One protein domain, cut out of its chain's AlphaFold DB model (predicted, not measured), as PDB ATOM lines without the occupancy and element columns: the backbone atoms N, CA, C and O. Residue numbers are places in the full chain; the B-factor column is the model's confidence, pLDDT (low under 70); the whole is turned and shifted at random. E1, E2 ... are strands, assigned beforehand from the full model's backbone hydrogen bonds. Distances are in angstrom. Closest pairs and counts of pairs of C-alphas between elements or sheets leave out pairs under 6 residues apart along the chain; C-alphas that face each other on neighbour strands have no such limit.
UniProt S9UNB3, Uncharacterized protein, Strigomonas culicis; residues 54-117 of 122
ATOM      1  N   SER A  54      28.229  48.520 -39.326       96.62
ATOM      2  CA  SER A  54      29.392  47.727 -38.926       96.62
ATOM      3  C   SER A  54      29.036  46.708 -37.843       96.62
ATOM      4  O   SER A  54      28.261  46.981 -36.929       96.62
ATOM      5  N   GLU A  55      29.641  45.528 -37.939       96.94
ATOM      6  CA  GLU A  55      29.546  44.421 -36.992       96.94
ATOM      7  C   GLU A  55      30.945  44.155 -36.404       96.94
ATOM      8  O   GLU A  55      31.860  43.744 -37.123       96.94
ATOM      9  N   LEU A  56      31.116  44.382 -35.095       97.06
ATOM     10  CA  LEU A  56      32.349  44.083 -34.356       97.06
ATOM     11  C   LEU A  56      32.334  42.627 -33.872       97.06
ATOM     12  O   LEU A  56      31.472  42.236 -33.086       97.06
ATOM     13  N   GLY A  57      33.307  41.833 -34.313       97.00
ATOM     14  CA  GLY A  57      33.588  40.499 -33.789       97.00
ATOM     15  C   GLY A  57      34.821  40.516 -32.892       97.00
ATOM     16  O   GLY A  57      35.840  41.095 -33.260       97.00
ATOM     17  N   VAL A  58      34.752  39.856 -31.737       98.06
ATOM     18  CA  VAL A  58      35.883  39.694 -30.810       98.06
ATOM     19  C   VAL A  58      36.259  38.221 -30.757       98.06
ATOM     20  O   VAL A  58      35.409  37.371 -30.496       98.06
ATOM     21  N   TYR A  59      37.525  37.914 -31.016       98.19
ATOM     22  CA  TYR A  59      38.028  36.550 -30.932       98.19
ATOM     23  C   TYR A  59      38.357  36.198 -29.480       98.19
ATOM     24  O   TYR A  59      38.965  36.987 -28.757       98.19
ATOM     25  N   GLY A  60      37.977  34.990 -29.068       97.56
ATOM     26  CA  GLY A  60      38.329  34.403 -27.778       97.56
ATOM     27  C   GLY A  60      39.082  33.093 -27.975       97.56
ATOM     28  O   GLY A  60      38.795  32.339 -28.905       97.56
ATOM     29  N   THR A  61      40.045  32.821 -27.102       96.94
ATOM     30  CA  THR A  61      40.819  31.574 -27.084       96.94
ATOM     31  C   THR A  61      40.678  30.923 -25.719       96.94
ATOM     32  O   THR A  61      40.891  31.576 -24.700       96.94
ATOM     33  N   ILE A  62      40.309  29.642 -25.700       94.50
ATOM     34  CA  ILE A  62      40.148  28.857 -24.473       94.50
ATOM     35  C   ILE A  62      40.908  27.539 -24.629       94.50
ATOM     36  O   ILE A  62      40.768  26.862 -25.647       94.50
ATOM     37  N   LEU A  63      41.683  27.171 -23.608       93.62
ATOM     38  CA  LEU A  63      42.293  25.852 -23.451       93.62
ATOM     39  C   LEU A  63      41.855  25.259 -22.109       93.62
ATOM     40  O   LEU A  63      42.073  25.853 -21.055       93.62
ATOM     41  N   SER A  64      41.252  24.078 -22.148       89.88
ATOM     42  CA  SER A  64      40.797  23.329 -20.974       89.88
ATOM     43  C   SER A  64      41.033  21.840 -21.207       89.88
ATOM     44  O   SER A  64      41.000  21.391 -22.352       89.88
ATOM     45  N   ASP A  65      41.252  21.073 -20.138       86.62
ATOM     46  CA  ASP A  65      41.271  19.604 -20.221       86.62
ATOM     47  C   ASP A  65      39.862  18.986 -20.217       86.62
ATOM     48  O   ASP A  65      39.729  17.761 -20.260       86.62
ATOM     49  N   GLY A  66      38.810  19.812 -20.160       80.69
ATOM     50  CA  GLY A  66      37.416  19.373 -20.167       80.69
ATOM     51  C   GLY A  66      37.003  18.604 -18.914       80.69
ATOM     52  O   GLY A  66      35.872  18.120 -18.841       80.69
ATOM     53  N   ARG A  67      37.879  18.485 -17.909       78.38
ATOM     54  CA  ARG A  67      37.570  17.788 -16.665       78.38
ATOM     55  C   ARG A  67      36.824  18.734 -15.746       78.38
ATOM     56  O   ARG A  67      37.209  19.884 -15.556       78.38
ATOM     57  N   TYR A  68      35.722  18.237 -15.210       66.31
ATOM     58  CA  TYR A  68      35.004  18.895 -14.135       66.31
ATOM     59  C   TYR A  68      35.732  18.576 -12.832       66.31
ATOM     60  O   TYR A  68      35.814  17.405 -12.449       66.31
ATOM     61  N   ASP A  69      36.292  19.584 -12.169       61.16
ATOM     62  CA  ASP A  69      36.951  19.368 -10.891       61.16
ATOM     63  C   ASP A  69      35.912  19.350  -9.762       61.16
ATOM     64  O   ASP A  69      35.438  20.380  -9.279       61.16
ATOM     65  N   ALA A  70      35.539  18.143  -9.338       57.06
ATOM     66  CA  ALA A  70      34.677  17.937  -8.179       57.06
ATOM     67  C   ALA A  70      35.417  18.119  -6.835       57.06
ATOM     68  O   ALA A  70      34.767  18.177  -5.792       57.06
ATOM     69  N   SER A  71      36.755  18.199  -6.834       55.59
ATOM     70  CA  SER A  71      37.588  18.207  -5.622       55.59
ATOM     71  C   SER A  71      37.761  19.589  -4.983       55.59
ATOM     72  O   SER A  71      38.060  19.673  -3.792       55.59
ATOM     73  N   HIS A  72      37.443  20.672  -5.700       50.00
ATOM     74  CA  HIS A  72      37.405  22.028  -5.135       50.00
ATOM     75  C   HIS A  72      36.165  22.323  -4.259       50.00
ATOM     76  O   HIS A  72      36.084  23.394  -3.663       50.00
ATOM     77  N   ASN A  73      35.239  21.365  -4.102       48.25
ATOM     78  CA  ASN A  73      34.017  21.503  -3.293       48.25
ATOM     79  C   ASN A  73      34.091  20.862  -1.892       48.25
ATOM     80  O   ASN A  73      33.066  20.701  -1.227       48.25
ATOM     81  N   ALA A  74      35.278  20.511  -1.391       47.00
ATOM     82  CA  ALA A  74      35.443  20.071  -0.003       47.00
ATOM     83  C   ALA A  74      35.529  21.278   0.959       47.00
ATOM     84  O   ALA A  74      36.566  21.516   1.570       47.00
ATOM     85  N   GLY A  75      34.447  22.058   1.093       47.22
ATOM     86  CA  GLY A  75      34.285  22.948   2.255       47.22
ATOM     87  C   GLY A  75      33.729  24.357   2.039       47.22
ATOM     88  O   GLY A  75      33.558  25.062   3.030       47.22
ATOM     89  N   GLN A  76      33.408  24.787   0.817       46.91
ATOM     90  CA  GLN A  76      32.748  26.082   0.599       46.91
ATOM     91  C   GLN A  76      31.355  25.864   0.011       46.91
ATOM     92  O   GLN A  76      31.193  25.477  -1.141       46.91
ATOM     93  N   GLN A  77      30.334  26.074   0.843       46.84
ATOM     94  CA  GLN A  77      28.956  26.204   0.383       46.84
ATOM     95  C   GLN A  77      28.849  27.514  -0.399       46.84
ATOM     96  O   GLN A  77      28.700  28.569   0.210       46.84
ATOM     97  N   GLN A  78      28.942  27.461  -1.725       43.34
ATOM     98  CA  GLN A  78      28.472  28.532  -2.600       43.34
ATOM     99  C   GLN A  78      28.078  27.953  -3.968       43.34
ATOM    100  O   GLN A  78      28.883  27.359  -4.672       43.34
ATOM    101  N   GLU A  79      26.777  28.058  -4.239       43.19
ATOM    102  CA  GLU A  79      26.097  28.206  -5.533       43.19
ATOM    103  C   GLU A  79      26.676  27.476  -6.767       43.19
ATOM    104  O   GLU A  79      27.622  27.917  -7.403       43.19
ATOM    105  N   GLN A  80      26.014  26.368  -7.128       45.59
ATOM    106  CA  GLN A  80      25.928  25.742  -8.461       45.59
ATOM    107  C   GLN A  80      27.020  26.102  -9.493       45.59
ATOM    108  O   GLN A  80      26.817  26.946 -10.362       45.59
ATOM    109  N   GLY A  81      28.122  25.349  -9.497       45.75
ATOM    110  CA  GLY A  81      29.019  25.272 -10.654       45.75
ATOM    111  C   GLY A  81      30.403  24.765 -10.278       45.75
ATOM    112  O   GLY A  81      31.228  25.530  -9.799       45.75
ATOM    113  N   GLY A  82      30.694  23.478 -10.471       50.75
ATOM    114  CA  GLY A  82      32.077  23.017 -10.329       50.75
ATOM    115  C   GLY A  82      32.965  23.627 -11.407       50.75
ATOM    116  O   GLY A  82      32.544  23.845 -12.545       50.75
ATOM    117  N   SER A  83      34.196  23.939 -11.014       58.44
ATOM    118  CA  SER A  83      35.156  24.605 -11.884       58.44
ATOM    119  C   SER A  83      35.760  23.591 -12.847       58.44
ATOM    120  O   SER A  83      36.345  22.591 -12.433       58.44
ATOM    121  N   HIS A  84      35.656  23.855 -14.145       64.06
ATOM    122  CA  HIS A  84      36.513  23.194 -15.121       64.06
ATOM    123  C   HIS A  84      37.938  23.738 -14.984       64.06
ATOM    124  O   HIS A  84      38.132  24.929 -14.726       64.06
ATOM    125  N   HIS A  85      38.950  22.883 -15.153       73.44
ATOM    126  CA  HIS A  85      40.329  23.361 -15.203       73.44
ATOM    127  C   HIS A  85      40.547  24.068 -16.549       73.44
ATOM    128  O   HIS A  85      40.509  23.448 -17.619       73.44
ATOM    129  N   HIS A  86      40.757  25.381 -16.507       82.69
ATOM    130  CA  HIS A  86      41.087  26.197 -17.674       82.69
ATOM    131  C   HIS A  86      42.561  26.605 -17.606       82.69
ATOM    132  O   HIS A  86      42.961  27.340 -16.710       82.69
ATOM    133  N   TYR A  87      43.365  26.144 -18.562       89.25
ATOM    134  CA  TYR A  87      44.776  26.527 -18.690       89.25
ATOM    135  C   TYR A  87      44.929  27.900 -19.352       89.25
ATOM    136  O   TYR A  87      45.919  28.592 -19.135       89.25
ATOM    137  N   HIS A  88      43.954  28.284 -20.182       91.62
ATOM    138  CA  HIS A  88      43.933  29.557 -20.897       91.62
ATOM    139  C   HIS A  88      42.494  29.989 -21.172       91.62
ATOM    140  O   HIS A  88      41.671  29.169 -21.579       91.62
ATOM    141  N   ASN A  89      42.198  31.269 -20.976       93.06
ATOM    142  CA  ASN A  89      40.944  31.903 -21.372       93.06
ATOM    143  C   ASN A  89      41.216  33.396 -21.582       93.06
ATOM    144  O   ASN A  89      41.328  34.146 -20.614       93.06
ATOM    145  N   ALA A  90      41.402  33.815 -22.833       95.69
ATOM    146  CA  ALA A  90      41.791  35.186 -23.147       95.69
ATOM    147  C   ALA A  90      41.189  35.695 -24.459       95.69
ATOM    148  O   ALA A  90      40.903  34.930 -25.386       95.69
ATOM    149  N   VAL A  91      41.070  37.022 -24.545       97.56
ATOM    150  CA  VAL A  91      40.760  37.746 -25.783       97.56
ATOM    151  C   VAL A  91      41.947  37.652 -26.743       97.56
ATOM    152  O   VAL A  91      43.098  37.795 -26.335       97.56
ATOM    153  N   ALA A  92      41.659  37.432 -28.023       97.62
ATOM    154  CA  ALA A  92      42.643  37.172 -29.074       97.62
ATOM    155  C   ALA A  92      42.531  38.157 -30.255       97.62
ATOM    156  O   ALA A  92      42.826  37.814 -31.398       97.62
ATOM    157  N   GLY A  93      42.094  39.387 -29.979       97.69
ATOM    158  CA  GLY A  93      41.912  40.439 -30.981       97.69
ATOM    159  C   GLY A  93      40.477  40.542 -31.498       97.69
ATOM    160  O   GLY A  93      39.542  39.991 -30.913       97.69
ATOM    161  N   TYR A  94      40.294  41.291 -32.584       98.19
ATOM    162  CA  TYR A  94      38.977  41.617 -33.126       98.19
ATOM    163  C   TYR A  94      38.994  41.737 -34.652       98.19
ATOM    164  O   TYR A  94      40.046  41.814 -35.284       98.19
ATOM    165  N   ILE A  95      37.799  41.769 -35.228       97.94
ATOM    166  CA  ILE A  95      37.527  42.037 -36.637       97.94
ATOM    167  C   ILE A  95      36.322  42.968 -36.726       97.94
ATOM    168  O   ILE A  95      35.356  42.803 -35.982       97.94
ATOM    169  N   VAL A  96      36.354  43.925 -37.647       97.81
ATOM    170  CA  VAL A  96      35.160  44.685 -38.020       97.81
ATOM    171  C   VAL A  96      34.764  44.276 -39.429       97.81
ATOM    172  O   VAL A  96      35.606  44.157 -40.322       97.81
ATOM    173  N   ARG A  97      33.474  44.004 -39.613       97.50
ATOM    174  CA  ARG A  97      32.870  43.790 -40.926       97.50
ATOM    175  C   ARG A  97      31.856  44.888 -41.167       97.50
ATOM    176  O   ARG A  97      30.999  45.098 -40.314       97.50
ATOM    177  N   SER A  98      31.912  45.532 -42.321       97.31
ATOM    178  CA  SER A  98      30.976  46.597 -42.680       97.31
ATOM    179  C   SER A  98      30.207  46.238 -43.946       97.31
ATOM    180  O   SER A  98      30.741  45.580 -44.840       97.31
ATOM    181  N   LYS A  99      28.930  46.616 -44.008       96.62
ATOM    182  CA  LYS A  99      28.011  46.239 -45.091       96.62
ATOM    183  C   LYS A  99      26.958  47.320 -45.351       96.62
ATOM    184  O   LYS A  99      26.752  48.178 -44.488       96.62
ATOM    185  N   PRO A 100      26.251  47.258 -46.493       96.75
ATOM    186  CA  PRO A 100      25.029  48.024 -46.683       96.75
ATOM    187  C   PRO A 100      23.987  47.709 -45.593       96.75
ATOM    188  O   PRO A 100      23.680  46.542 -45.340       96.75
ATOM    189  N   ALA A 101      23.448  48.733 -44.931       96.38
ATOM    190  CA  ALA A 101      22.566  48.592 -43.770       96.38
ATOM    191  C   ALA A 101      21.184  48.000 -44.104       96.38
ATOM    192  O   ALA A 101      20.502  47.445 -43.235       96.38
ATOM    193  N   ASP A 102      20.778  48.102 -45.365       95.12
ATOM    194  CA  ASP A 102      19.559  47.537 -45.933       95.12
ATOM    195  C   ASP A 102      19.697  46.062 -46.355       95.12
ATOM    196  O   ASP A 102      18.695  45.418 -46.674       95.12
ATOM    197  N   VAL A 103      20.904  45.488 -46.287       93.88
ATOM    198  CA  VAL A 103      21.152  44.077 -46.603       93.88
ATOM    199  C   VAL A 103      21.130  43.219 -45.335       93.88
ATOM    200  O   VAL A 103      21.818  43.481 -44.347       93.88
ATOM    201  N   ALA A 104      20.316  42.158 -45.362       91.25
ATOM    202  CA  ALA A 104      20.113  41.281 -44.208       91.25
ATOM    203  C   ALA A 104      21.324  40.376 -43.910       91.25
ATOM    204  O   ALA A 104      21.667  40.179 -42.745       91.25
ATOM    205  N   ASP A 105      21.974  39.844 -44.946       91.69
ATOM    206  CA  ASP A 105      23.171  39.001 -44.816       91.69
ATOM    207  C   ASP A 105      24.426  39.851 -44.517       91.69
ATOM    208  O   ASP A 105      24.360  41.078 -44.518       91.69
ATOM    209  N   GLY A 106      25.570  39.244 -44.204       88.69
ATOM    210  CA  GLY A 106      26.790  39.963 -43.809       88.69
ATOM    211  C   GLY A 106      28.107  39.227 -44.068       88.69
ATOM    212  O   GLY A 106      29.142  39.616 -43.524       88.69
ATOM    213  N   GLY A 107      28.109  38.152 -44.856       92.62
ATOM    214  CA  GLY A 107      29.331  37.404 -45.155       92.62
ATOM    215  C   GLY A 107      30.323  38.190 -46.024       92.62
ATOM    216  O   GLY A 107      29.971  38.662 -47.104       92.62
ATOM    217  N   VAL A 108      31.593  38.270 -45.599       93.94
ATOM    218  CA  VAL A 108      32.677  38.852 -46.424       93.94
ATOM    219  C   VAL A 108      32.954  37.966 -47.636       93.94
ATOM    220  O   VAL A 108      32.911  38.429 -48.770       93.94
ATOM    221  N   MET A 109      33.140  36.660 -47.415       93.44
ATOM    222  CA  MET A 109      33.381  35.695 -48.498       93.44
ATOM    223  C   MET A 109      32.160  35.484 -49.402       93.44
ATOM    224  O   MET A 109      32.314  35.094 -50.553       93.44
ATOM    225  N   ALA A 110      30.957  35.784 -48.906       92.44
ATOM    226  CA  ALA A 110      29.738  35.824 -49.714       92.44
ATOM    227  C   ALA A 110      29.662  37.079 -50.612       92.44
ATOM    228  O   ALA A 110      28.766  37.195 -51.442       92.44
ATOM    229  N   GLY A 111      30.592  38.029 -50.453       91.44
ATOM    230  CA  GLY A 111      30.651  39.268 -51.225       91.44
ATOM    231  C   GLY A 111      29.658  40.343 -50.781       91.44
ATOM    232  O   GLY A 111      29.411  41.265 -51.556       91.44
ATOM    233  N   VAL A 112      29.089  40.220 -49.575       91.94
ATOM    234  CA  VAL A 112      28.093  41.151 -49.019       91.94
ATOM    235  C   VAL A 112      28.745  42.218 -48.143       91.94
ATOM    236  O   VAL A 112      28.440  43.401 -48.272       91.94
ATOM    237  N   ALA A 113      29.641  41.798 -47.252       95.56
ATOM    238  CA  ALA A 113      30.371  42.690 -46.360       95.56
ATOM    239  C   ALA A 113      31.825  42.866 -46.809       95.56
ATOM    240  O   ALA A 113      32.357  42.090 -47.605       95.56
ATOM    241  N   CYS A 114      32.493  43.862 -46.246       96.19
ATOM    242  CA  CYS A 114      33.920  44.100 -46.410       96.19
ATOM    243  C   CYS A 114      34.616  44.143 -45.048       96.19
ATOM    244  O   CYS A 114      33.974  44.333 -44.015       96.19
ATOM    245  N   LEU A 115      35.928  43.913 -45.064       97.69
ATOM    246  CA  LEU A 115      36.772  44.083 -43.884       97.69
ATOM    247  C   LEU A 115      36.918  45.567 -43.568       97.69
ATOM    248  O   LEU A 115      37.031  46.383 -44.481       97.69
ATOM    249  N   ASP A 116      36.936  45.882 -42.281       97.19
ATOM    250  CA  ASP A 116      37.023  47.247 -41.785       97.19
ATOM    251  C   ASP A 116      37.843  47.301 -40.484       97.19
ATOM    252  O   ASP A 116      38.230  46.268 -39.922       97.19
ATOM    253  N   CYS A 117      38.096  48.509 -39.985       95.06
ATOM    254  CA  CYS A 117      38.689  48.762 -38.679       95.06
ATOM    255  C   CYS A 117      37.767  49.622 -37.803       95.06
ATOM    256  O   CYS A 117      36.862  50.303 -38.277       95.06
TER     257      CYS A 117
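Overview. This is residues 54 to 117 of the 122 residues of an uncharacterized protein of Strigomonas culicis (UniProt S9UNB3). What shape is this? A long, twisted hairpin of two bent strands, E1 and E2, makes the length; residues 74 to 80 stick out at one end, and at the other the short E3 lies beside E2. What builds it? The printed part has 64 residues and no named helix: E1, E2, E3 in chain and sheet order, all strand, a meander, each strand the antiparallel neighbour of the one before. How large? It is extended, radius of gyration of the C-alphas 19.7 A, spanning 56 by 21 by 18 A.

Along the chain. Where is E2? Residues 83 to 100, 43.2 A long. And the others? E1, residues 54 to 69, spans 40.6 A from C-alpha 54 (29.392, 47.727, -38.926); E3, residues 114 to 116, spans 6.4 A to C-alpha 116 (37.023, 47.247, -41.785).

Arrangement. How do E1 and E2 pair? This hairpin is antiparallel at 165 degrees; N 55 and O 97 are 2.8 A apart. Where do they bend? E1 bends by 69 degrees at residue 65, E2 by 82 degrees at residue 87. And E3? It forms an antiparallel hairpin with E2 at 113 degrees; N 114 and O 98 are 2.8 A apart.

Size, cuts and confidence. Any cut? The printed part has no cut; both links are long. Where is confidence low? Residues 68 to 84 are under 70.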